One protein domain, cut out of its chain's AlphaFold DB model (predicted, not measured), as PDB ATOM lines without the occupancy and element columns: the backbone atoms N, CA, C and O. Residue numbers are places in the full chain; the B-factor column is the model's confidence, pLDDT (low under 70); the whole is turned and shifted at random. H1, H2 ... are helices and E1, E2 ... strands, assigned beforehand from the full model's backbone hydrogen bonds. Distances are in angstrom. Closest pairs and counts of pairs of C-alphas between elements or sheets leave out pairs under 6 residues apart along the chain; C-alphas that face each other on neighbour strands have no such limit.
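This is residues 15 to 195 of the 476 residues of an uncharacterized protein of Myxococcus llanfairpwllgwyngyllgogerychwyrndrobwllllantysiliogogogochensis (UniProt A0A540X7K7). A long, twisted sheet of E1, E10, E3 and E6 is partly face to face with a smaller sheet of E5, E4 and E9, and H2 packs on E6 and reaches the small sheet with its residues 94 to 97. H1 and H4 pack together beyond the end of the small sheet where E4 begins, and the hairpin of E7 and E8 extends away from the body, their centres the farthest from the mean of all C-alphas. The printed part has 181 residues with four named helices and ten named strands, in the order E1 E2 E3 H1 E4 E5 H2 E6 E7 E8 H3 E9 H4 E10; the three sheets run E1, E10, E3, E6, then E5, E4, E9, and E7, E8, each antiparallel. The class is mixed, helices and strands. The whole is compact, with a radius of gyration of the C-alphas of 17.3 A and spans of 53 by 40 by 27 A.

In the largest sheet E3, residues 37 to 52, and E10, residues 180 to 195, are inner strands, and E1, residues 17 to 19, and E6, residues 126 to 137, are edge strands. E3 and E6 are antiparallel at 159 degrees, with N 44 and O 134 2.8 A apart, within hydrogen-bond range. E10 and E3 are antiparallel at 165 degrees, with N 45 and O 188 at 2.8 A. E1 and E10 are antiparallel at 172 degrees, with N 18 and O 187 at 3.2 A. E3 bends by 59 degrees at residue 40, and E10 by 75 degrees at residue 183. E2, residues 29 to 34, pairs with no named strand; its closest C-alpha to E10 is at Met 31, 6.5 A from that of Ser 190. H2, residues 94 to 105, is on this sheet over E6 at a height of 4.6 A, slantwise at 36 degrees on the local plane; the C-alphas of Ala 101 and Pro 137 are closest, 5.8 A apart. In the sheet of three strands E4, residues 71 to 79, is the inner strand, between E5, residues 84 to 93, and E9, residues 161 to 167. E4 and E5 form a hairpin, antiparallel at 170 degrees, with N 77 and O 86 at 2.7 A; E4 and E9 are antiparallel at 163 degrees, with N 74 and O 164 at 2.8 A. E3 and E4 are apart. H1, residues 61 to 69, only grazes this sheet with residues 66 to 69. H1 and H2 touch, about perpendicular at 83 degrees, H2 with residues 94 to 96 alone; the closest C-alphas are those of Leu 68 and Asp 95, 5.1 A. H4, residues 172 to 176, touches H1, closest at the C-alphas of Val 67 and Pro 172, 4.9 A, and stands at the level of the largest sheet. H3, residues 155 to 158, is on the largest sheet at a height of 9.0 A, only just over none of its strands: 2 of its C-alphas fall on E10 and 2 on E3. E6 runs on into E7, residues 140 to 144, across a break of 2 residues at 56 degrees. E7 and E8, residues 148 to 151, form a hairpin, antiparallel at 150 degrees, with N 140 and O 151 at 2.8 A. In H1 and H4 every O i to N i+4 pair is within hydrogen-bond range, in H2 7 of 8 are, and H3 is too short for such a pair.

E3 is 42.2 A long from first to last C-alpha, with C-alpha 37 at (-20.764, -18.647, 63.828) and C-alpha 52 at (-25.656, -1.530, 25.575). E10 measures 41.6 A and ends at C-alpha 195, (-17.771, -21.807, 62.286). E6 measures 35.4 A, E4 26.8 A, E5 24.6 A, E9 19.9 A, E2 17.3 A, H2 14.9 A and H1 12.2 A. E1 begins at C-alpha 17, (-32.518, -5.096, 49.740).

The C-alphas of Asn 55 and Thr 82, 55.9 A apart, are the two farthest apart. The printed part has no cut. The link from H2 to E6, residues 106 to 125, is long. The mean pLDDT of the printed part is 79.3; residues 15 to 37, 80 to 83, 142 to 148, 159 to 160 and 195 are under 70.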
ATOM      1  N   LYS A  15     -30.088  -2.355  56.096       41.75
ATOM      2  CA  LYS A  15     -30.270  -2.296  54.635       41.75
ATOM      3  C   LYS A  15     -30.157  -3.689  53.997       41.75
ATOM      4  O   LYS A  15     -29.057  -4.144  53.735       41.75
ATOM      5  N   GLY A  16     -31.263  -4.397  53.758       35.66
ATOM      6  CA  GLY A  16     -31.227  -5.803  53.296       35.66
ATOM      7  C   GLY A  16     -31.475  -5.988  51.797       35.66
ATOM      8  O   GLY A  16     -31.016  -6.954  51.197       35.66
ATOM      9  N   ARG A  17     -32.198  -5.055  51.170       37.38
ATOM     10  CA  ARG A  17     -32.518  -5.096  49.740       37.38
ATOM     11  C   ARG A  17     -32.789  -3.675  49.262       37.38
ATOM     12  O   ARG A  17     -33.662  -3.014  49.819       37.38
ATOM     13  N   GLN A  18     -32.039  -3.195  48.274       41.25
ATOM     14  CA  GLN A  18     -32.182  -1.824  47.770       41.25
ATOM     15  C   GLN A  18     -32.228  -1.794  46.260       41.25
ATOM     16  O   GLN A  18     -31.310  -2.293  45.615       41.25
ATOM     17  N   ASN A  19     -33.276  -1.171  45.728       40.97
ATOM     18  CA  ASN A  19     -33.309  -0.703  44.355       40.97
ATOM     19  C   ASN A  19     -32.798   0.737  44.380       40.97
ATOM     20  O   ASN A  19     -33.447   1.609  44.957       40.97
ATOM     21  N   LEU A  20     -31.621   0.980  43.805       41.62
ATOM     22  CA  LEU A  20     -31.116   2.338  43.612       41.62
ATOM     23  C   LEU A  20     -31.776   2.923  42.358       41.62
ATOM     24  O   LEU A  20     -31.169   2.972  41.290       41.62
ATOM     25  N   GLU A  21     -33.037   3.329  42.478       38.62
ATOM     26  CA  GLU A  21     -33.608   4.337  41.581       38.62
ATOM     27  C   GLU A  21     -33.331   5.718  42.194       38.62
ATOM     28  O   GLU A  21     -33.312   5.843  43.417       38.62
ATOM     29  N   ARG A  22     -33.000   6.703  41.342       34.50
ATOM     30  CA  ARG A  22     -32.481   8.049  41.681       34.50
ATOM     31  C   ARG A  22     -32.874   8.542  43.088       34.50
ATOM     32  O   ARG A  22     -34.047   8.781  43.346       34.50
ATOM     33  N   ASP A  23     -31.862   8.731  43.938       35.16
ATOM     34  CA  ASP A  23     -31.907   9.398  45.248       35.16
ATOM     35  C   ASP A  23     -32.985   8.929  46.237       35.16
ATOM     36  O   ASP A  23     -33.780   9.715  46.750       35.16
ATOM     37  N   ALA A  24     -32.952   7.643  46.598       30.83
ATOM     38  CA  ALA A  24     -33.677   7.133  47.757       30.83
ATOM     39  C   ALA A  24     -32.720   6.804  48.913       30.83
ATOM     40  O   ALA A  24     -31.904   5.882  48.839       30.83
ATOM     41  N   GLY A  25     -32.862   7.548  50.013       34.03
ATOM     42  CA  GLY A  25     -32.305   7.178  51.308       34.03
ATOM     43  C   GLY A  25     -32.769   5.780  51.729       34.03
ATOM     44  O   GLY A  25     -33.883   5.337  51.460       34.03
ATOM     45  N   PHE A  26     -31.868   5.057  52.369       33.94
ATOM     46  CA  PHE A  26     -31.957   3.620  52.554       33.94
ATOM     47  C   PHE A  26     -32.788   3.160  53.769       33.94
ATOM     48  O   PHE A  26     -32.579   3.662  54.871       33.94
ATOM     49  N   ALA A  27     -33.639   2.136  53.597       34.03
ATOM     50  CA  ALA A  27     -34.481   1.545  54.653       34.03
ATOM     51  C   ALA A  27     -33.925   0.233  55.271       34.03
ATOM     52  O   ALA A  27     -33.249  -0.537  54.586       34.03
ATOM     53  N   ARG A  28     -34.284   0.001  56.553       37.38
ATOM     54  CA  ARG A  28     -33.921  -1.112  57.472       37.38
ATOM     55  C   ARG A  28     -34.029  -2.518  56.837       37.38
ATOM     56  O   ARG A  28     -35.075  -2.851  56.301       37.38
ATOM     57  N   GLY A  29     -32.992  -3.360  56.914       41.75
ATOM     58  CA  GLY A  29     -33.009  -4.803  56.571       41.75
ATOM     59  C   GLY A  29     -32.774  -5.703  57.794       41.75
ATOM     60  O   GLY A  29     -32.933  -5.211  58.904       41.75
ATOM     61  N   GLU A  30     -32.339  -6.963  57.612       43.00
ATOM     62  CA  GLU A  30     -32.066  -8.001  58.645       43.00
ATOM     63  C   GLU A  30     -30.777  -8.803  58.358       43.00
ATOM     64  O   GLU A  30     -30.520  -9.133  57.203       43.00
ATOM     65  N   MET A  31     -29.974  -9.129  59.386       51.97
ATOM     66  CA  MET A  31     -28.783  -9.997  59.308       51.97
ATOM     67  C   MET A  31     -29.053 -11.199  60.192       51.97
ATOM     68  O   MET A  31     -29.327 -11.077  61.384       51.97
ATOM     69  N   ARG A  32     -29.007 -12.375  59.575       52.44
ATOM     70  CA  ARG A  32     -29.286 -13.648  60.228       52.44
ATOM     71  C   ARG A  32     -28.080 -14.545  60.050       52.44
ATOM     72  O   ARG A  32     -27.621 -14.722  58.924       52.44
ATOM     73  N   ALA A  33     -27.601 -15.126  61.140       57.69
ATOM     74  CA  ALA A  33     -26.528 -16.106  61.102       57.69
ATOM     75  C   ALA A  33     -26.822 -17.266  62.058       57.69
ATOM     76  O   ALA A  33     -27.520 -17.071  63.059       57.69
ATOM     77  N   PRO A  34     -26.306 -18.473  61.772       57.00
ATOM     78  CA  PRO A  34     -26.432 -19.600  62.686       57.00
ATOM     79  C   PRO A  34     -25.709 -19.337  64.015       57.00
ATOM     80  O   PRO A  34     -24.650 -18.704  64.048       57.00
ATOM     81  N   VAL A  35     -26.247 -19.869  65.114       61.53
ATOM     82  CA  VAL A  35     -25.580 -19.848  66.427       61.53
ATOM     83  C   VAL A  35     -24.210 -20.536  66.330       61.53
ATOM     84  O   VAL A  35     -24.058 -21.534  65.629       61.53
ATOM     85  N   GLY A  36     -23.201 -19.999  67.023       60.31
ATOM     86  CA  GLY A  36     -21.834 -20.541  66.993       60.31
ATOM     87  C   GLY A  36     -21.050 -20.190  65.722       60.31
ATOM     88  O   GLY A  36     -20.034 -20.814  65.415       60.31
ATOM     89  N   THR A  37     -21.513 -19.197  64.959       69.69
ATOM     90  CA  THR A  37     -20.764 -18.647  63.828       69.69
ATOM     91  C   THR A  37     -20.231 -17.254  64.132       69.69
ATOM     92  O   THR A  37     -20.754 -16.524  64.976       69.69
ATOM     93  N   VAL A  38     -19.162 -16.895  63.432       79.44
ATOM     94  CA  VAL A  38     -18.613 -15.541  63.396       79.44
ATOM     95  C   VAL A  38     -18.667 -15.014  61.969       79.44
ATOM     96  O   VAL A  38     -18.558 -15.784  61.017       79.44
ATOM     97  N   THR A  39     -18.827 -13.704  61.835       83.69
ATOM     98  CA  THR A  39     -18.873 -12.976  60.568       83.69
ATOM     99  C   THR A  39     -17.567 -12.226  60.367       83.69
ATOM    100  O   THR A  39     -17.271 -11.278  61.093       83.69
ATOM    101  N   ASP A  40     -16.744 -12.673  59.425       86.50
ATOM    102  CA  ASP A  40     -15.479 -12.016  59.072       86.50
ATOM    103  C   ASP A  40     -15.638 -11.006  57.935       86.50
ATOM    104  O   ASP A  40     -14.895 -10.024  57.876       86.50
ATOM    105  N   ALA A  41     -16.664 -11.174  57.104       88.12
ATOM    106  CA  ALA A  41     -17.060 -10.208  56.096       88.12
ATOM    107  C   ALA A  41     -18.568  -9.970  56.088       88.12
ATOM    108  O   ALA A  41     -19.363 -10.897  56.232       88.12
ATOM    109  N   VAL A  42     -18.969  -8.735  55.800       85.69
ATOM    110  CA  VAL A  42     -20.297  -8.490  55.232       85.69
ATOM    111  C   VAL A  42     -20.172  -8.677  53.727       85.69
ATOM    112  O   VAL A  42     -19.380  -8.005  53.069       85.69
ATOM    113  N   VAL A  43     -20.932  -9.616  53.189       87.12
ATOM    114  CA  VAL A  43     -20.978  -9.935  51.767       87.12
ATOM    115  C   VAL A  43     -21.998  -9.023  51.101       87.12
ATOM    116  O   VAL A  43     -23.157  -8.968  51.510       87.12
ATOM    117  N   MET A  44     -21.564  -8.297  50.076       87.44
ATOM    118  CA  MET A  44     -22.414  -7.437  49.266       87.44
ATOM    119  C   MET A  44     -22.604  -8.056  47.883       87.44
ATOM    120  O   MET A  44     -21.694  -8.026  47.054       87.44
ATOM    121  N   ASP A  45     -23.794  -8.591  47.629       87.88
ATOM    122  CA  ASP A  45     -24.201  -9.119  46.329       87.88
ATOM    123  C   ASP A  45     -24.832  -7.999  45.491       87.88
ATOM    124  O   ASP A  45     -25.899  -7.472  45.827       87.88
ATOM    125  N   CYS A  46     -24.184  -7.645  44.384       88.00
ATOM    126  CA  CYS A  46     -24.663  -6.655  43.427       88.00
ATOM    127  C   CYS A  46     -25.248  -7.347  42.193       88.00
ATOM    128  O   CYS A  46     -24.544  -8.055  41.479       88.00
ATOM    129  N   GLU A  47     -26.524  -7.094  41.912       91.62
ATOM    130  CA  GLU A  47     -27.223  -7.484  40.687       91.62
ATOM    131  C   GLU A  47     -27.455  -6.223  39.842       91.62
ATOM    132  O   GLU A  47     -28.141  -5.292  40.269       91.62
ATOM    133  N   LEU A  48     -26.871  -6.169  38.649       90.75
ATOM    134  CA  LEU A  48     -26.900  -5.000  37.772       90.75
ATOM    135  C   LEU A  48     -27.605  -5.320  36.456       90.75
ATOM    136  O   LEU A  48     -27.460  -6.419  35.921       90.75
ATOM    137  N   THR A  49     -28.285  -4.324  35.892       93.00
ATOM    138  CA  THR A  49     -28.717  -4.341  34.488       93.00
ATOM    139  C   THR A  49     -28.013  -3.218  33.747       93.00
ATOM    140  O   THR A  49     -28.122  -2.056  34.142       93.00
ATOM    141  N   VAL A  50     -27.312  -3.563  32.672       94.94
ATOM    142  CA  VAL A  50     -26.562  -2.634  31.823       94.94
ATOM    143  C   VAL A  50     -27.163  -2.655  30.424       94.94
ATOM    144  O   VAL A  50     -27.225  -3.705  29.783       94.94
ATOM    145  N   THR A  51     -27.599  -1.497  29.941       96.44
ATOM    146  CA  THR A  51     -28.031  -1.322  28.554       96.44
ATOM    147  C   THR A  51     -26.817  -1.037  27.683       96.44
ATOM    148  O   THR A  51     -26.057  -0.115  27.971       96.44
ATOM    149  N   ALA A  52     -26.653  -1.793  26.603       96.81
ATOM    150  CA  ALA A  52     -25.656  -1.530  25.575       96.81
ATOM    151  C   ALA A  52     -26.328  -0.992  24.303       96.81
ATOM    152  O   ALA A  52     -27.236  -1.623  23.760       96.81
ATOM    153  N   SER A  53     -25.877   0.158  23.799       95.94
ATOM    154  CA  SER A  53     -26.357   0.735  22.534       95.94
ATOM    155  C   SER A  53     -25.743   0.071  21.296       95.94
ATOM    156  O   SER A  53     -26.216   0.287  20.184       95.94
ATOM    157  N   ALA A  54     -24.680  -0.712  21.481       94.44
ATOM    158  CA  ALA A  54     -24.025  -1.523  20.465       94.44
ATOM    159  C   ALA A  54     -23.318  -2.712  21.132       94.44
ATOM    160  O   ALA A  54     -22.989  -2.654  22.321       94.44
ATOM    161  N   ASN A  55     -23.020  -3.756  20.353       94.38
ATOM    162  CA  ASN A  55     -22.175  -4.849  20.822       94.38
ATOM    163  C   ASN A  55     -20.829  -4.288  21.295       94.38
ATOM    164  O   ASN A  55     -20.130  -3.610  20.541       94.38
ATOM    165  N   THR A  56     -20.475  -4.570  22.543       95.06
ATOM    166  CA  THR A  56     -19.248  -4.088  23.177       95.06
ATOM    167  C   THR A  56     -18.448  -5.292  23.650       95.06
ATOM    168  O   THR A  56     -19.007  -6.243  24.196       95.06
ATOM    169  N   ALA A  57     -17.133  -5.271  23.430       93.56
ATOM    170  CA  ALA A  57     -16.247  -6.309  23.948       93.56
ATOM    171  C   ALA A  57     -16.316  -6.387  25.486       93.56
ATOM    172  O   ALA A  57     -16.804  -5.470  26.150       93.56
ATOM    173  N   ALA A  58     -15.811  -7.486  26.047       92.94
ATOM    174  CA  ALA A  58     -15.635  -7.612  27.488       92.94
ATOM    175  C   ALA A  58     -14.835  -6.426  28.048       92.94
ATOM    176  O   ALA A  58     -13.859  -5.986  27.431       92.94
ATOM    177  N   LEU A  59     -15.234  -5.921  29.219       92.00
ATOM    178  CA  LEU A  59     -14.469  -4.877  29.894       92.00
ATOM    179  C   LEU A  59     -13.074  -5.404  30.226       92.00
ATOM    180  O   LEU A  59     -12.922  -6.506  30.752       92.00
ATOM    181  N   THR A  60     -12.060  -4.589  29.969       88.88
ATOM    182  CA  THR A  60     -10.697  -4.835  30.445       88.88
ATOM    183  C   THR A  60     -10.634  -4.715  31.967       88.88
ATOM    184  O   THR A  60     -11.456  -4.028  32.575       88.88
ATOM    185  N   LEU A  61      -9.635  -5.323  32.609       84.56
ATOM    186  CA  LEU A  61      -9.488  -5.227  34.063       84.56
ATOM    187  C   LEU A  61      -9.461  -3.769  34.582       84.56
ATOM    188  O   LEU A  61     -10.194  -3.482  35.526       84.56
ATOM    189  N   PRO A  62      -8.731  -2.805  33.975       83.44
ATOM    190  CA  PRO A  62      -8.805  -1.404  34.400       83.44
ATOM    191  C   PRO A  62     -10.226  -0.822  34.356       83.44
ATOM    192  O   PRO A  62     -10.628  -0.098  35.267       83.44
ATOM    193  N   GLN A  63     -11.012  -1.170  33.332       89.50
ATOM    194  CA  GLN A  63     -12.414  -0.756  33.221       89.50
ATOM    195  C   GLN A  63     -13.283  -1.413  34.299       89.50
ATOM    196  O   GLN A  63     -14.100  -0.733  34.913       89.50
ATOM    197  N   GLN A  64     -13.078  -2.703  34.584       90.88
ATOM    198  CA  GLN A  64     -13.789  -3.410  35.656       90.88
ATOM    199  C   GLN A  64     -13.498  -2.785  37.032       90.88
ATOM    200  O   GLN A  64     -14.408  -2.564  37.830       90.88
ATOM    201  N   ILE A  65     -12.236  -2.438  37.299       88.25
ATOM    202  CA  ILE A  65     -11.818  -1.766  38.535       88.25
ATOM    203  C   ILE A  65     -12.399  -0.351  38.628       88.25
ATOM    204  O   ILE A  65     -12.824   0.052  39.707       88.25
ATOM    205  N   SER A  66     -12.481   0.380  37.514       86.88
ATOM    206  CA  SER A  66     -13.156   1.685  37.459       86.88
ATOM    207  C   SER A  66     -14.644   1.577  37.820       86.88
ATOM    208  O   SER A  66     -15.152   2.387  38.596       86.88
ATOM    209  N   VAL A  67     -15.329   0.528  37.345       91.69
ATOM    210  CA  VAL A  67     -16.724   0.250  37.726       91.69
ATOM    211  C   VAL A  67     -16.844   0.012  39.231       91.69
ATOM    212  O   VAL A  67     -17.715   0.607  39.858       91.69
ATOM    213  N   LEU A  68     -15.967  -0.801  39.832       91.88
ATOM    214  CA  LEU A  68     -15.953  -0.998  41.288       91.88
ATOM    215  C   LEU A  68     -15.662   0.308  42.048       91.88
ATOM    216  O   LEU A  68     -16.290   0.567  43.073       91.88
ATOM    217  N   ALA A  69     -14.759   1.147  41.535       89.44
ATOM    218  CA  ALA A  69     -14.375   2.414  42.157       89.44
ATOM    219  C   ALA A  69     -15.490   3.465  42.191       89.44
ATOM    220  O   ALA A  69     -15.451   4.377  43.016       89.44
ATOM    221  N   ALA A  70     -16.501   3.323  41.338       88.00
ATOM    222  CA  ALA A  70     -17.679   4.179  41.345       88.00
ATOM    223  C   ALA A  70     -18.628   3.909  42.518       88.00
ATOM    224  O   ALA A  70     -19.509   4.723  42.784       88.00
ATOM    225  N   PHE A  71     -18.482   2.777  43.207       87.44
ATOM    226  CA  PHE A  71     -19.276   2.433  44.380       87.44
ATOM    227  C   PHE A  71     -18.426   2.595  45.638       87.44
ATOM    228  O   PHE A  71     -17.302   2.094  45.698       87.44
ATOM    229  N   SER A  72     -18.960   3.263  46.658       87.25
ATOM    230  CA  SER A  72     -18.289   3.455  47.943       87.25
ATOM    231  C   SER A  72     -19.145   3.013  49.117       87.25
ATOM    232  O   SER A  72     -20.367   3.075  49.075       87.25
ATOM    233  N   VAL A  73     -18.499   2.538  50.176       86.25
ATOM    234  CA  VAL A  73     -19.149   1.994  51.362       86.25
ATOM    235  C   VAL A  73     -18.672   2.732  52.607       86.25
ATOM    236  O   VAL A  73     -17.475   2.934  52.815       86.25
ATOM    237  N   SER A  74     -19.620   3.094  53.462       85.12
ATOM    238  CA  SER A  74     -19.376   3.542  54.829       85.12
ATOM    239  C   SER A  74     -19.943   2.525  55.808       85.12
ATOM    240  O   SER A  74     -21.027   1.993  55.582       85.12
ATOM    241  N   LEU A  75     -19.226   2.284  56.897       85.62
ATOM    242  CA  LEU A  75     -19.634   1.423  57.998       85.62
ATOM    243  C   LEU A  75     -19.443   2.209  59.282       85.62
ATOM    244  O   LEU A  75     -18.354   2.730  59.522       85.62
ATOM    245  N   LYS A  76     -20.487   2.257  60.100       85.88
ATOM    246  CA  LYS A  76     -20.492   2.893  61.413       85.88
ATOM    247  C   LYS A  76     -20.974   1.895  62.460       85.88
ATOM    248  O   LYS A  76     -21.944   1.191  62.223       85.88
ATOM    249  N   LEU A  77     -20.284   1.816  63.591       80.31
ATOM    250  CA  LEU A  77     -20.602   0.974  64.741       80.31
ATOM    251  C   LEU A  77     -20.869   1.877  65.946       80.31
ATOM    252  O   LEU A  77     -20.052   2.744  66.258       80.31
ATOM    253  N   HIS A  78     -21.979   1.659  66.638       78.88
ATOM    254  CA  HIS A  78     -22.300   2.378  67.874       78.88
ATOM    255  C   HIS A  78     -21.741   1.621  69.085       78.88
ATOM    256  O   HIS A  78     -22.003   0.427  69.226       78.88
ATOM    257  N   LEU A  79     -20.965   2.298  69.938       73.25
ATOM    258  CA  LEU A  79     -20.367   1.747  71.162       73.25
ATOM    259  C   LEU A  79     -21.243   2.067  72.384       73.25
ATOM    260  O   LEU A  79     -20.950   2.974  73.171       73.25
ATOM    261  N   GLY A  80     -22.323   1.306  72.538       65.19
ATOM    262  CA  GLY A  80     -23.270   1.428  73.648       65.19
ATOM    263  C   GLY A  80     -23.928   2.810  73.783       65.19
ATOM    264  O   GLY A  80     -23.901   3.642  72.876       65.19
ATOM    265  N   ASP A  81     -24.493   3.065  74.965       61.94
ATOM    266  CA  ASP A  81     -25.285   4.272  75.262       61.94
ATOM    267  C   ASP A  81     -24.437   5.539  75.468       61.94
ATOM    268  O   ASP A  81     -24.966   6.635  75.650       61.94
ATOM    269  N   THR A  82     -23.106   5.417  75.415       60.03
ATOM    270  CA  THR A  82     -22.180   6.556  75.534       60.03
ATOM    271  C   THR A  82     -22.256   7.520  74.348       60.03
ATOM    272  O   THR A  82     -21.723   8.626  74.415       60.03
ATOM    273  N   GLY A  83     -22.887   7.102  73.244       59.06
ATOM    274  CA  GLY A  83     -22.943   7.858  71.994       59.06
ATOM    275  C   GLY A  83     -21.629   7.849  71.206       59.06
ATOM    276  O   GLY A  83     -21.545   8.499  70.164       59.06
ATOM    277  N   ALA A  84     -20.603   7.124  71.664       70.75
ATOM    278  CA  ALA A  84     -19.363   6.965  70.919       70.75
ATOM    279  C   ALA A  84     -19.601   6.094  69.678       70.75
ATOM    280  O   ALA A  84     -20.164   5.004  69.755       70.75
ATOM    281  N   THR A  85     -19.147   6.566  68.520       79.56
ATOM    282  CA  THR A  85     -19.314   5.855  67.250       79.56
ATOM    283  C   THR A  85     -17.963   5.579  66.621       79.56
ATOM    284  O   THR A  85     -17.156   6.494  66.458       79.56
ATOM    285  N   LEU A  86     -17.723   4.329  66.233       80.56
ATOM    286  CA  LEU A  86     -16.597   3.964  65.386       80.56
ATOM    287  C   LEU A  86     -17.048   3.984  63.936       80.56
ATOM    288  O   LEU A  86     -18.134   3.522  63.613       80.56
ATOM    289  N   GLU A  87     -16.193   4.462  63.045       87.69
ATOM    290  CA  GLU A  87     -16.475   4.459  61.610       87.69
ATOM    291  C   GLU A  87     -15.386   3.674  60.887       87.69
ATOM    292  O   GLU A  87     -14.444   4.279  60.375       87.69
ATOM    293  N   PRO A  88     -15.429   2.333  60.882       88.25
ATOM    294  CA  PRO A  88     -14.380   1.543  60.246       88.25
ATOM    295  C   PRO A  88     -14.183   1.906  58.772       88.25
ATOM    296  O   PRO A  88     -13.044   2.047  58.326       88.25
ATOM    297  N   PHE A  89     -15.271   2.184  58.048       89.44
ATOM    298  CA  PHE A  89     -15.224   2.649  56.662       89.44
ATOM    299  C   PHE A  89     -15.884   4.021  56.530       89.44
ATOM    300  O   PHE A  89     -17.022   4.209  56.951       89.44
ATOM    301  N   GLN A  90     -15.185   4.958  55.892       87.25
ATOM    302  CA  GLN A  90     -15.684   6.297  55.575       87.25
ATOM    303  C   GLN A  90     -15.642   6.500  54.055       87.25
ATOM    304  O   GLN A  90     -14.624   6.923  53.512       87.25
ATOM    305  N   SER A  91     -16.735   6.161  53.365       85.25
ATOM    306  CA  SER A  91     -16.872   6.250  51.903       85.25
ATOM    307  C   SER A  91     -15.709   5.587  51.147       85.25
ATOM    308  O   SER A  91     -15.096   6.164  50.247       85.25
ATOM    309  N   VAL A  92     -15.370   4.358  51.531       88.12
ATOM    310  CA  VAL A  92     -14.277   3.595  50.916       88.12
ATOM    311  C   VAL A  92     -14.784   2.916  49.652       88.12
ATOM    312  O   VAL A  92     -15.790   2.217  49.688       88.12
ATOM    313  N   THR A  93     -14.089   3.095  48.534       89.50
ATOM    314  CA  THR A  93     -14.497   2.514  47.251       89.50
ATOM    315  C   THR A  93     -14.308   0.986  47.208       89.50
ATOM    316  O   THR A  93     -13.399   0.447  47.852       89.50
ATOM    317  N   LEU A  94     -15.167   0.257  46.482       91.25
ATOM    318  CA  LEU A  94     -15.200  -1.219  46.522       91.25
ATOM    319  C   LEU A  94     -13.928  -1.882  46.010       91.25
ATOM    320  O   LEU A  94     -13.519  -2.924  46.502       91.25
ATOM    321  N   ASP A  95     -13.288  -1.282  45.027       88.56
ATOM    322  CA  ASP A  95     -11.996  -1.699  44.500       88.56
ATOM    323  C   ASP A  95     -10.863  -1.584  45.540       88.56
ATOM    324  O   ASP A  95      -9.896  -2.341  45.478       88.56
ATOM    325  N   ARG A  96     -10.967  -0.661  46.507       85.31
ATOM    326  CA  ARG A  96     -10.040  -0.580  47.648       85.31
ATOM    327  C   ARG A  96     -10.389  -1.633  48.695       85.31
ATOM    328  O   ARG A  96      -9.491  -2.312  49.179       85.31
ATOM    329  N   LEU A  97     -11.677  -1.813  48.992       87.94
ATOM    330  CA  LEU A  97     -12.140  -2.859  49.915       87.94
ATOM    331  C   LEU A  97     -11.836  -4.272  49.402       87.94
ATOM    332  O   LEU A  97     -11.496  -5.137  50.197       87.94
ATOM    333  N   ARG A  98     -11.857  -4.488  48.083       88.94
ATOM    334  CA  ARG A  98     -11.379  -5.708  47.418       88.94
ATOM    335  C   ARG A  98      -9.947  -6.046  47.839       88.94
ATOM    336  O   ARG A  98      -9.663  -7.186  48.185       88.94
ATOM    337  N   LEU A  99      -9.049  -5.058  47.833       80.31
ATOM    338  CA  LEU A  99      -7.652  -5.252  48.233       80.31
ATOM    339  C   LEU A  99      -7.526  -5.546  49.731       80.31
ATOM    340  O   LEU A  99      -6.722  -6.392  50.120       80.31
ATOM    341  N   ASP A 100      -8.332  -4.889  50.570       82.12
ATOM    342  CA  ASP A 100      -8.370  -5.198  52.002       82.12
ATOM    343  C   ASP A 100      -8.887  -6.620  52.255       82.12
ATOM    344  O   ASP A 100      -8.333  -7.327  53.092       82.12
ATOM    345  N   ALA A 101      -9.916  -7.058  51.525       85.12
ATOM    346  CA  ALA A 101     -10.469  -8.405  51.618       85.12
ATOM    347  C   ALA A 101      -9.467  -9.463  51.150       85.12
ATOM    348  O   ALA A 101      -9.216 -10.420  51.875       85.12
ATOM    349  N   LEU A 102      -8.794  -9.250  50.019       79.50
ATOM    350  CA  LEU A 102      -7.696 -10.111  49.574       79.50
ATOM    351  C   LEU A 102      -6.607 -10.232  50.643       79.50
ATOM    352  O   LEU A 102      -6.058 -11.306  50.866       79.50
ATOM    353  N   ARG A 103      -6.301  -9.133  51.333       75.25
ATOM    354  CA  ARG A 103      -5.246  -9.083  52.344       75.25
ATOM    355  C   ARG A 103      -5.633  -9.723  53.678       75.25
ATOM    356  O   ARG A 103      -4.784 -10.344  54.310       75.25
ATOM    357  N   LEU A 104      -6.846  -9.469  54.158       79.06
ATOM    358  CA  LEU A 104      -7.300  -9.873  55.493       79.06
ATOM    359  C   LEU A 104      -8.030 -11.216  55.481       79.06
ATOM    360  O   LEU A 104      -8.016 -11.920  56.484       79.06
ATOM    361  N   LEU A 105      -8.686 -11.539  54.369       82.31
ATOM    362  CA  LEU A 105      -9.581 -12.686  54.227       82.31
ATOM    363  C   LEU A 105      -9.116 -13.679  53.164       82.31
ATOM    364  O   LEU A 105      -9.694 -14.760  53.088       82.31
ATOM    365  N   GLU A 106      -8.127 -13.311  52.340       82.56
ATOM    366  CA  GLU A 106      -7.698 -14.084  51.164       82.56
ATOM    367  C   GLU A 106      -8.843 -14.305  50.157       82.56
ATOM    368  O   GLU A 106      -8.879 -15.291  49.426       82.56
ATOM    369  N   GLN A 107      -9.796 -13.367  50.115       84.75
ATOM    370  CA  GLN A 107     -10.976 -13.419  49.253       84.75
ATOM    371  C   GLN A 107     -10.997 -12.240  48.284       84.75
ATOM    372  O   GLN A 107     -10.883 -11.086  48.696       84.75
ATOM    373  N   ASP A 108     -11.178 -12.540  46.998       86.88
ATOM    374  CA  ASP A 108     -11.364 -11.536  45.952       86.88
ATOM    375  C   ASP A 108     -12.849 -11.307  45.630       86.88
ATOM    376  O   ASP A 108     -13.704 -12.106  46.002       86.88
ATOM    377  N   ALA A 109     -13.172 -10.240  44.900       88.06
ATOM    378  CA  ALA A 109     -14.517  -9.978  44.406       88.06
ATOM    379  C   ALA A 109     -14.964 -11.044  43.385       88.06
ATOM    380  O   ALA A 109     -14.426 -11.136  42.276       88.06
ATOM    381  N   GLU A 110     -15.990 -11.830  43.721       91.94
ATOM    382  CA  GLU A 110     -16.544 -12.815  42.786       91.94
ATOM    383  C   GLU A 110     -17.284 -12.105  41.653       91.94
ATOM    384  O   GLU A 110     -17.936 -11.081  41.853       91.94
ATOM    385  N   GLY A 111     -17.204 -12.651  40.442       90.12
ATOM    386  CA  GLY A 111     -17.817 -12.037  39.266       90.12
ATOM    387  C   GLY A 111     -16.984 -10.921  38.626       90.12
ATOM    388  O   GLY A 111     -17.349 -10.477  37.543       90.12
ATOM    389  N   LEU A 112     -15.850 -10.506  39.210       90.62
ATOM    390  CA  LEU A 112     -14.949  -9.517  38.601       90.62
ATOM    391  C   LEU A 112     -14.393 -10.016  37.255       90.62
ATOM    392  O   LEU A 112     -14.681  -9.443  36.209       90.62
ATOM    393  N   ALA A 113     -13.671 -11.138  37.280       87.00
ATOM    394  CA  ALA A 113     -13.061 -11.748  36.096       87.00
ATOM    395  C   ALA A 113     -13.988 -12.742  35.361       87.00
ATOM    396  O   ALA A 113     -13.553 -13.450  34.454       87.00
ATOM    397  N   ALA A 114     -15.264 -12.843  35.752       88.94
ATOM    398  CA  ALA A 114     -16.173 -13.832  35.178       88.94
ATOM    399  C   ALA A 114     -16.674 -13.398  33.790       88.94
ATOM    400  O   ALA A 114     -17.418 -12.424  33.658       88.94
ATOM    401  N   ALA A 115     -16.297 -14.169  32.764       88.38
ATOM    402  CA  ALA A 115     -16.663 -13.938  31.361       88.38
ATOM    403  C   ALA A 115     -18.147 -14.205  31.039       88.38
ATOM    404  O   ALA A 115     -18.613 -13.883  29.948       88.38
ATOM    405  N   SER A 116     -18.885 -14.810  31.974       90.25
ATOM    406  CA  SER A 116     -20.318 -15.070  31.861       90.25
ATOM    407  C   SER A 116     -21.029 -14.566  33.108       90.25
ATOM    408  O   SER A 116     -20.785 -15.062  34.208       90.25
ATOM    409  N   GLY A 117     -21.923 -13.593  32.937       88.31
ATOM    410  CA  GLY A 117     -22.747 -13.037  34.009       88.31
ATOM    411  C   GLY A 117     -22.001 -12.154  35.014       88.31
ATOM    412  O   GLY A 117     -22.625 -11.727  35.978       88.31
ATOM    413  N   GLY A 118     -20.711 -11.866  34.811       93.12
ATOM    414  CA  GLY A 118     -19.898 -10.962  35.637       93.12
ATOM    415  C   GLY A 118     -19.346  -9.757  34.869       93.12
ATOM    416  O   GLY A 118     -19.677  -9.551  33.703       93.12
ATOM    417  N   LEU A 119     -18.486  -8.956  35.500       92.94
ATOM    418  CA  LEU A 119     -17.963  -7.699  34.940       92.94
ATOM    419  C   LEU A 119     -17.082  -7.890  33.691       92.94
ATOM    420  O   LEU A 119     -16.974  -6.967  32.887       92.94
ATOM    421  N   ALA A 120     -16.503  -9.078  33.494       92.12
ATOM    422  CA  ALA A 120     -15.731  -9.439  32.301       92.12
ATOM    423  C   ALA A 120     -16.591 -10.011  31.151       92.12
ATOM    424  O   ALA A 120     -16.056 -10.571  30.196       92.12
ATOM    425  N   THR A 121     -17.920  -9.910  31.231       94.38
ATOM    426  CA  THR A 121     -18.831 -10.372  30.170       94.38
ATOM    427  C   THR A 121     -18.796  -9.427  28.969       94.38
ATOM    428  O   THR A 121     -18.711  -8.211  29.131       94.38
ATOM    429  N   ALA A 122     -18.873  -9.972  27.751       94.81
ATOM    430  CA  ALA A 122     -19.107  -9.177  26.545       94.81
ATOM    431  C   ALA A 122     -20.584  -8.764  26.450       94.81
ATOM    432  O   ALA A 122     -21.475  -9.552  26.762       94.81
ATOM    433  N   PHE A 123     -20.850  -7.543  25.992       96.19
ATOM    434  CA  PHE A 123     -22.195  -6.973  25.988       96.19
ATOM    435  C   PHE A 123     -22.816  -7.071  24.605       96.19
ATOM    436  O   PHE A 123     -22.230  -6.617  23.618       96.19
ATOM    437  N   VAL A 124     -24.030  -7.607  24.547       95.88
ATOM    438  CA  VAL A 124     -24.862  -7.564  23.341       95.88
ATOM    439  C   VAL A 124     -25.756  -6.333  23.373       95.88
ATOM    440  O   VAL A 124     -26.143  -5.879  24.451       95.88
ATOM    441  N   THR A 125     -26.100  -5.788  22.206       96.94
ATOM    442  CA  THR A 125     -27.053  -4.671  22.105       96.94
ATOM    443  C   THR A 125     -28.345  -4.983  22.874       96.94
ATOM    444  O   THR A 125     -28.947  -6.039  22.678       96.94
ATOM    445  N   GLY A 126     -28.790  -4.052  23.721       95.12
ATOM    446  CA  GLY A 126     -29.937  -4.223  24.617       95.12
ATOM    447  C   GLY A 126     -29.539  -4.415  26.083       95.12
ATOM    448  O   GLY A 126     -28.482  -3.958  26.517       95.12
ATOM    449  N   ASN A 127     -30.412  -5.054  26.867       95.38
ATOM    450  CA  ASN A 127     -30.227  -5.219  28.311       95.38
ATOM    451  C   ASN A 127     -29.382  -6.455  28.630       95.38
ATOM    452  O   ASN A 127     -29.707  -7.563  28.211       95.38
ATOM    453  N   ASN A 128     -28.348  -6.268  29.445       95.69
ATOM    454  CA  ASN A 128     -27.453  -7.317  29.921       95.69
ATOM    455  C   ASN A 128     -27.525  -7.375  31.452       95.69
ATOM    456  O   ASN A 128     -27.395  -6.344  32.112       95.69
ATOM    457  N   SER A 129     -27.717  -8.564  32.023       94.00
ATOM    458  CA  SER A 129     -27.714  -8.760  33.477       94.00
ATOM    459  C   SER A 129     -26.348  -9.231  33.957       94.00
ATOM    460  O   SER A 129     -25.810 -10.209  33.439       94.00
ATOM    461  N   LEU A 130     -25.812  -8.562  34.974       94.50
ATOM    462  CA  LEU A 130     -24.518  -8.871  35.578       94.50
ATOM    463  C   LEU A 130     -24.675  -9.082  37.081       94.50
ATOM    464  O   LEU A 130     -25.535  -8.469  37.718       94.50
ATOM    465  N   LYS A 131     -23.804  -9.901  37.661       94.12
ATOM    466  CA  LYS A 131     -23.677 -10.081  39.101       94.12
ATOM    467  C   LYS A 131     -22.216 -10.050  39.517       94.12
ATOM    468  O   LYS A 131     -21.363 -10.644  38.861       94.12
ATOM    469  N   PHE A 132     -21.941  -9.387  40.628       93.94
ATOM    470  CA  PHE A 132     -20.663  -9.513  41.317       93.94
ATOM    471  C   PHE A 132     -20.875  -9.441  42.826       93.94
ATOM    472  O   PHE A 132     -21.883  -8.913  43.302       93.94
ATOM    473  N   ARG A 133     -19.914  -9.975  43.570       93.12
ATOM    474  CA  ARG A 133     -19.910 -10.007  45.028       93.12
ATOM    475  C   ARG A 133     -18.683  -9.286  45.550       93.12
ATOM    476  O   ARG A 133     -17.571  -9.590  45.129       93.12
ATOM    477  N   ALA A 134     -18.879  -8.362  46.481       92.00
ATOM    478  CA  ALA A 134     -17.797  -7.725  47.219       92.00
ATOM    479  C   ALA A 134     -17.785  -8.204  48.675       92.00
ATOM    480  O   ALA A 134     -18.836  -8.359  49.298       92.00
ATOM    481  N   TYR A 135     -16.588  -8.403  49.217       91.81
ATOM    482  CA  TYR A 135     -16.367  -8.776  50.609       91.81
ATOM    483  C   TYR A 135     -15.940  -7.539  51.399       91.81
ATOM    484  O   TYR A 135     -14.965  -6.881  51.041       91.81
ATOM    485  N   LEU A 136     -16.680  -7.199  52.455       90.31
ATOM    486  CA  LEU A 136     -16.413  -6.044  53.314       90.31
ATOM    487  C   LEU A 136     -15.853  -6.554  54.656       90.31
ATOM    488  O   LEU A 136     -16.637  -7.068  55.460       90.31
ATOM    489  N   PRO A 137     -14.535  -6.462  54.924       89.56
ATOM    490  CA  PRO A 137     -13.934  -7.075  56.112       89.56
ATOM    491  C   PRO A 137     -14.445  -6.444  57.412       89.56
ATOM    492  O   PRO A 137     -14.194  -5.278  57.690       89.56
ATOM    493  N   THR A 138     -15.153  -7.209  58.236       86.88
ATOM    494  CA  THR A 138     -15.758  -6.714  59.490       86.88
ATOM    495  C   THR A 138     -15.289  -7.458  60.733       86.88
ATOM    496  O   THR A 138     -15.650  -7.064  61.832       86.88
ATOM    497  N   GLY A 139     -14.456  -8.487  60.575       86.19
ATOM    498  CA  GLY A 139     -13.761  -9.164  61.670       86.19
ATOM    499  C   GLY A 139     -12.774  -8.277  62.439       86.19
ATOM    500  O   GLY A 139     -12.612  -7.099  62.152       86.19
ATOM    501  N   HIS A 140     -12.057  -8.862  63.394       83.62
ATOM    502  CA  HIS A 140     -10.993  -8.211  64.158       83.62
ATOM    503  C   HIS A 140      -9.680  -8.994  64.061       83.62
ATOM    504  O   HIS A 140      -9.647 -10.167  63.673       83.62
ATOM    505  N   VAL A 141      -8.583  -8.356  64.468       76.75
ATOM    506  CA  VAL A 141      -7.277  -9.014  64.540       76.75
ATOM    507  C   VAL A 141      -7.148  -9.766  65.862       76.75
ATOM    508  O   VAL A 141      -7.056  -9.170  66.931       76.75
ATOM    509  N   ALA A 142      -7.116 -11.094  65.783       69.94
ATOM    510  CA  ALA A 142      -6.878 -11.950  66.943       69.94
ATOM    511  C   ALA A 142      -5.390 -11.982  67.312       69.94
ATOM    512  O   ALA A 142      -5.023 -12.110  68.482       69.94
ATOM    513  N   LYS A 143      -4.520 -11.874  66.301       68.00
ATOM    514  CA  LYS A 143      -3.075 -11.956  66.478       68.00
ATOM    515  C   LYS A 143      -2.304 -11.318  65.341       68.00
ATOM    516  O   LYS A 143      -2.687 -11.428  64.180       68.00
ATOM    517  N   ILE A 144      -1.132 -10.790  65.676       58.53
ATOM    518  CA  ILE A 144      -0.092 -10.477  64.700       58.53
ATOM    519  C   ILE A 144       1.119 -11.366  64.983       58.53
ATOM    520  O   ILE A 144       1.773 -11.242  66.017       58.53
ATOM    521  N   ARG A 145       1.359 -12.327  64.083       60.38
ATOM    522  CA  ARG A 145       2.555 -13.186  64.017       60.38
ATOM    523  C   ARG A 145       3.302 -12.879  62.714       60.38
ATOM    524  O   ARG A 145       3.320 -11.740  62.261       60.38
ATOM    525  N   GLU A 146       3.918 -13.888  62.100       49.72
ATOM    526  CA  GLU A 146       4.388 -13.845  60.714       49.72
ATOM    527  C   GLU A 146       3.275 -13.471  59.724       49.72
ATOM    528  O   GLU A 146       3.555 -12.825  58.717       49.72
ATOM    529  N   ALA A 147       2.022 -13.784  60.074       56.66
ATOM    530  CA  ALA A 147       0.812 -13.331  59.402       56.66
ATOM    531  C   ALA A 147      -0.165 -12.679  60.398       56.66
ATOM    532  O   ALA A 147      -0.145 -12.970  61.603       56.66
ATOM    533  N   VAL A 148      -1.014 -11.785  59.884       64.12
ATOM    534  CA  VAL A 148      -2.160 -11.237  60.621       64.12
ATOM    535  C   VAL A 148      -3.241 -12.307  60.640       64.12
ATOM    536  O   VAL A 148      -3.682 -12.745  59.583       64.12
ATOM    537  N   LEU A 149      -3.672 -12.724  61.828       72.62
ATOM    538  CA  LEU A 149      -4.819 -13.610  61.965       72.62
ATOM    539  C   LEU A 149      -6.074 -12.762  62.134       72.62
ATOM    540  O   LEU A 149      -6.295 -12.157  63.190       72.62
ATOM    541  N   PHE A 150      -6.874 -12.720  61.076       77.44
ATOM    542  CA  PHE A 150      -8.165 -12.056  61.063       77.44
ATOM    543  C   PHE A 150      -9.264 -13.058  61.408       77.44
ATOM    544  O   PHE A 150      -9.306 -14.162  60.869       77.44
ATOM    545  N   THR A 151     -10.145 -12.689  62.331       82.50
ATOM    546  CA  THR A 151     -11.231 -13.560  62.796       82.50
ATOM    547  C   THR A 151     -12.536 -12.790  62.829       82.50
ATOM    548  O   THR A 151     -12.539 -11.582  63.054       82.50
ATOM    549  N   GLY A 152     -13.652 -13.474  62.592       85.12
ATOM    550  CA  GLY A 152     -14.949 -12.815  62.528       85.12
ATOM    551  C   GLY A 152     -15.424 -12.245  63.862       85.12
ATOM    552  O   GLY A 152     -14.932 -12.604  64.932       85.12
ATOM    553  N   LEU A 153     -16.411 -11.361  63.781       85.81
ATOM    554  CA  LEU A 153     -17.174 -10.877  64.922       85.81
ATOM    555  C   LEU A 153     -18.438 -11.706  65.102       85.81
ATOM    556  O   LEU A 153     -18.993 -12.263  64.157       85.81
ATOM    557  N   SER A 154     -18.911 -11.782  66.333       80.06
ATOM    558  CA  SER A 154     -20.253 -12.265  66.622       80.06
ATOM    559  C   SER A 154     -21.289 -11.419  65.885       80.06
ATOM    560  O   SER A 154     -21.141 -10.204  65.719       80.06
ATOM    561  N   VAL A 155     -22.354 -12.073  65.438       73.25
ATOM    562  CA  VAL A 155     -23.407 -11.388  64.689       73.25
ATOM    563  C   VAL A 155     -24.103 -10.374  65.563       73.25
ATOM    564  O   VAL A 155     -24.401  -9.299  65.060       73.25
ATOM    565  N   GLU A 156     -24.253 -10.651  66.864       76.56
ATOM    566  CA  GLU A 156     -24.844  -9.703  67.796       76.56
ATOM    567  C   GLU A 156     -24.103  -8.367  67.756       76.56
ATOM    568  O   GLU A 156     -24.758  -7.334  67.700       76.56
ATOM    569  N   GLN A 157     -22.765  -8.356  67.687       79.12
ATOM    570  CA  GLN A 157     -22.007  -7.110  67.583       79.12
ATOM    571  C   GLN A 157     -22.349  -6.298  66.322       79.12
ATOM    572  O   GLN A 157     -22.446  -5.073  66.396       79.12
ATOM    573  N   LEU A 158     -22.542  -6.965  65.185       75.06
ATOM    574  CA  LEU A 158     -22.805  -6.321  63.895       75.06
ATOM    575  C   LEU A 158     -24.240  -5.788  63.753       75.06
ATOM    576  O   LEU A 158     -24.531  -5.106  62.773       75.06
ATOM    577  N   LEU A 159     -25.133  -6.059  64.709       68.62
ATOM    578  CA  LEU A 159     -26.541  -5.644  64.630       68.62
ATOM    579  C   LEU A 159     -26.739  -4.128  64.708       68.62
ATOM    580  O   LEU A 159     -27.633  -3.597  64.055       68.62
ATOM    581  N   ASP A 160     -25.868  -3.424  65.431       64.94
ATOM    582  CA  ASP A 160     -25.919  -1.956  65.533       64.94
ATOM    583  C   ASP A 160     -24.999  -1.287  64.504       64.94
ATOM    584  O   ASP A 160     -24.611  -0.129  64.651       64.94
ATOM    585  N   ALA A 161     -24.605  -2.024  63.465       73.81
ATOM    586  CA  ALA A 161     -23.796  -1.485  62.396       73.81
ATOM    587  C   ALA A 161     -24.664  -0.780  61.348       73.81
ATOM    588  O   ALA A 161     -25.562  -1.368  60.745       73.81
ATOM    589  N   GLU A 162     -24.352   0.475  61.056       78.06
ATOM    590  CA  GLU A 162     -24.913   1.201  59.927       78.06
ATOM    591  C   GLU A 162     -23.978   1.078  58.729       78.06
ATOM    592  O   GLU A 162     -22.911   1.691  58.677       78.06
ATOM    593  N   LEU A 163     -24.402   0.299  57.740       77.38
ATOM    594  CA  LEU A 163     -23.755   0.248  56.438       77.38
ATOM    595  C   LEU A 163     -24.422   1.256  55.498       77.38
ATOM    596  O   LEU A 163     -25.639   1.438  55.524       77.38
ATOM    597  N   THR A 164     -23.658   1.930  54.655       79.81
ATOM    598  CA  THR A 164     -24.177   2.826  53.616       79.81
ATOM    599  C   THR A 164     -23.394   2.592  52.342       79.81
ATOM    600  O   THR A 164     -22.172   2.611  52.381       79.81
ATOM    601  N   LEU A 165     -24.096   2.369  51.233       80.75
ATOM    602  CA  LEU A 165     -23.516   2.268  49.900       80.75
ATOM    603  C   LEU A 165     -23.822   3.558  49.144       80.75
ATOM    604  O   LEU A 165     -24.969   3.967  49.084       80.75
ATOM    605  N   SER A 166     -22.834   4.171  48.526       81.94
ATOM    606  CA  SER A 166     -23.017   5.312  47.638       81.94
ATOM    607  C   SER A 166     -22.486   4.961  46.255       81.94
ATOM    608  O   SER A 166     -21.639   4.080  46.103       81.94
ATOM    609  N   ARG A 167     -22.995   5.646  45.234       83.44
ATOM    610  CA  ARG A 167     -22.496   5.560  43.860       83.44
ATOM    611  C   ARG A 167     -22.097   6.957  43.401       83.44
ATOM    612  O   ARG A 167     -22.767   7.916  43.768       83.44
ATOM    613  N   SER A 168     -21.055   7.066  42.586       77.06
ATOM    614  CA  SER A 168     -20.727   8.307  41.888       77.06
ATOM    615  C   SER A 168     -21.885   8.794  41.011       77.06
ATOM    616  O   SER A 168     -22.659   7.992  40.475       77.06
ATOM    617  N   ASP A 169     -21.945  10.109  40.802       76.69
ATOM    618  CA  ASP A 169     -22.930  10.744  39.916       76.69
ATOM    619  C   ASP A 169     -22.738  10.332  38.450       76.69
ATOM    620  O   ASP A 169     -23.704  10.173  37.701       76.69
ATOM    621  N   ALA A 170     -21.483  10.123  38.039       82.25
ATOM    622  CA  ALA A 170     -21.152   9.596  36.723       82.25
ATOM    623  C   ALA A 170     -21.540   8.114  36.613       82.25
ATOM    624  O   ALA A 170     -21.288   7.324  37.524       82.25
ATOM    625  N   ASP A 171     -22.117   7.732  35.469       86.44
ATOM    626  CA  ASP A 171     -22.445   6.338  35.173       86.44
ATOM    627  C   ASP A 171     -21.146   5.516  35.020       86.44
ATOM    628  O   ASP A 171     -20.342   5.804  34.119       86.44
ATOM    629  N   PRO A 172     -20.921   4.497  35.874       88.81
ATOM    630  CA  PRO A 172     -19.688   3.717  35.853       88.81
ATOM    631  C   PRO A 172     -19.474   2.965  34.544       88.81
ATOM    632  O   PRO A 172     -18.347   2.878  34.058       88.81
ATOM    633  N   PHE A 173     -20.545   2.441  33.949       92.69
ATOM    634  CA  PHE A 173     -20.452   1.661  32.720       92.69
ATOM    635  C   PHE A 173     -20.229   2.566  31.518       92.69
ATOM    636  O   PHE A 173     -19.395   2.241  30.677       92.69
ATOM    637  N   LYS A 174     -20.872   3.736  31.487       91.38
ATOM    638  CA  LYS A 174     -20.641   4.732  30.432       91.38
ATOM    639  C   LYS A 174     -19.222   5.296  30.458       91.38
ATOM    640  O   LYS A 174     -18.644   5.560  29.406       91.38
ATOM    641  N   THR A 175     -18.663   5.463  31.657       88.44
ATOM    642  CA  THR A 175     -17.272   5.897  31.856       88.44
ATOM    643  C   THR A 175     -16.288   4.816  31.411       88.44
ATOM    644  O   THR A 175     -15.269   5.125  30.799       88.44
ATOM    645  N   ALA A 176     -16.597   3.544  31.684       89.56
ATOM    646  CA  ALA A 176     -15.789   2.414  31.239       89.56
ATOM    647  C   ALA A 176     -15.839   2.225  29.712       89.56
ATOM    648  O   ALA A 176     -14.799   2.038  29.082       89.56
ATOM    649  N   ALA A 177     -17.029   2.294  29.112       92.25
ATOM    650  CA  ALA A 177     -17.244   2.224  27.673       92.25
ATOM    651  C   ALA A 177     -18.487   3.035  27.275       92.25
ATOM    652  O   ALA A 177     -19.592   2.768  27.737       92.25
ATOM    653  N   ALA A 178     -18.324   3.984  26.350       92.62
ATOM    654  CA  ALA A 178     -19.361   4.964  26.004       92.62
ATOM    655  C   ALA A 178     -20.686   4.362  25.485       92.62
ATOM    656  O   ALA A 178     -21.722   5.023  25.561       92.62
ATOM    657  N   ALA A 179     -20.652   3.132  24.957       94.50
ATOM    658  CA  ALA A 179     -21.823   2.402  24.469       94.50
ATOM    659  C   ALA A 179     -22.635   1.709  25.580       94.50
ATOM    660  O   ALA A 179     -23.686   1.144  25.290       94.50
ATOM    661  N   LEU A 180     -22.166   1.722  26.830       96.00
ATOM    662  CA  LEU A 180     -22.828   1.083  27.963       96.00
ATOM    663  C   LEU A 180     -23.482   2.127  28.874       96.00
ATOM    664  O   LEU A 180     -22.981   3.238  29.030       96.00
ATOM    665  N   ALA A 181     -24.590   1.757  29.505       93.88
ATOM    666  CA  ALA A 181     -25.270   2.575  30.500       93.88
ATOM    667  C   ALA A 181     -25.882   1.698  31.594       93.88
ATOM    668  O   ALA A 181     -26.566   0.710  31.315       93.88
ATOM    669  N   LEU A 182     -25.669   2.071  32.848       89.81
ATOM    670  CA  LEU A 182     -26.245   1.400  34.001       89.81
ATOM    671  C   LEU A 182     -27.730   1.740  34.121       89.81
ATOM    672  O   LEU A 182     -28.107   2.884  34.363       89.81
ATOM    673  N   SER A 183     -28.580   0.730  33.980       86.81
ATOM    674  CA  SER A 183     -30.036   0.897  33.986       86.81
ATOM    675  C   SER A 183     -30.644   0.626  35.353       86.81
ATOM    676  O   SER A 183     -31.494   1.382  35.805       86.81
ATOM    677  N   SER A 184     -30.197  -0.432  36.032       84.94
ATOM    678  CA  SER A 184     -30.669  -0.764  37.377       84.94
ATOM    679  C   SER A 184     -29.549  -1.347  38.224       84.94
ATOM    680  O   SER A 184     -28.709  -2.098  37.728       84.94
ATOM    681  N   VAL A 185     -29.593  -1.064  39.523       80.44
ATOM    682  CA  VAL A 185     -28.727  -1.677  40.531       80.44
ATOM    683  C   VAL A 185     -29.608  -2.211  41.639       80.44
ATOM    684  O   VAL A 185     -30.420  -1.472  42.202       80.44
ATOM    685  N   ARG A 186     -29.401  -3.476  41.984       82.50
ATOM    686  CA  ARG A 186     -29.964  -4.084  43.172       82.50
ATOM    687  C   ARG A 186     -28.854  -4.653  44.035       82.50
ATOM    688  O   ARG A 186     -28.039  -5.436  43.562       82.50
ATOM    689  N   VAL A 187     -28.848  -4.280  45.308       78.00
ATOM    690  CA  VAL A 187     -27.849  -4.758  46.269       78.00
ATOM    691  C   VAL A 187     -28.521  -5.529  47.393       78.00
ATOM    692  O   VAL A 187     -29.569  -5.117  47.901       78.00
ATOM    693  N   THR A 188     -27.929  -6.669  47.743       78.75
ATOM    694  CA  THR A 188     -28.314  -7.506  48.883       78.75
ATOM    695  C   THR A 188     -27.090  -7.684  49.773       78.75
ATOM    696  O   THR A 188     -26.001  -7.949  49.271       78.75
ATOM    697  N   PHE A 189     -27.259  -7.527  51.082       77.81
ATOM    698  CA  PHE A 189     -26.188  -7.752  52.049       77.81
ATOM    699  C   PHE A 189     -26.456  -9.034  52.830       77.81
ATOM    700  O   PHE A 189     -27.591  -9.286  53.238       77.81
ATOM    701  N   SER A 190     -25.420  -9.836  53.046       76.44
ATOM    702  CA  SER A 190     -25.485 -11.065  53.834       76.44
ATOM    703  C   SER A 190     -24.234 -11.226  54.708       76.44
ATOM    704  O   SER A 190     -23.177 -10.692  54.372       76.44
ATOM    705  N   PRO A 191     -24.315 -11.902  55.866       75.94
ATOM    706  CA  PRO A 191     -23.125 -12.214  56.648       75.94
ATOM    707  C   PRO A 191     -22.323 -13.331  55.970       75.94
ATOM    708  O   PRO A 191     -22.865 -14.390  55.653       75.94
ATOM    709  N   GLY A 192     -21.020 -13.123  55.796       76.50
ATOM    710  CA  GLY A 192     -20.068 -14.190  55.495       76.50
ATOM    711  C   GLY A 192     -19.727 -14.917  56.787       76.50
ATOM    712  O   GLY A 192     -18.972 -14.396  57.600       76.50
ATOM    713  N   PHE A 193     -20.333 -16.082  57.018       74.44
ATOM    714  CA  PHE A 193     -20.180 -16.817  58.272       74.44
ATOM    715  C   PHE A 193     -19.099 -17.900  58.190       74.44
ATOM    716  O   PHE A 193     -18.993 -18.641  57.213       74.44
ATOM    717  N   LYS A 194     -18.343 -18.050  59.278       71.94
ATOM    718  CA  LYS A 194     -17.445 -19.180  59.539       71.94
ATOM    719  C   LYS A 194     -17.801 -19.808  60.880       71.94
ATOM    720  O   LYS A 194     -18.220 -19.114  61.807       71.94
ATOM    721  N   LYS A 195     -17.637 -21.127  60.995       68.38
ATOM    722  CA  LYS A 195     -17.771 -21.807  62.286       68.38
ATOM    723  C   LYS A 195     -16.650 -21.320  63.205       68.38
ATOM    724  O   LYS A 195     -15.491 -21.326  62.800       68.38
TER     725      LYS A 195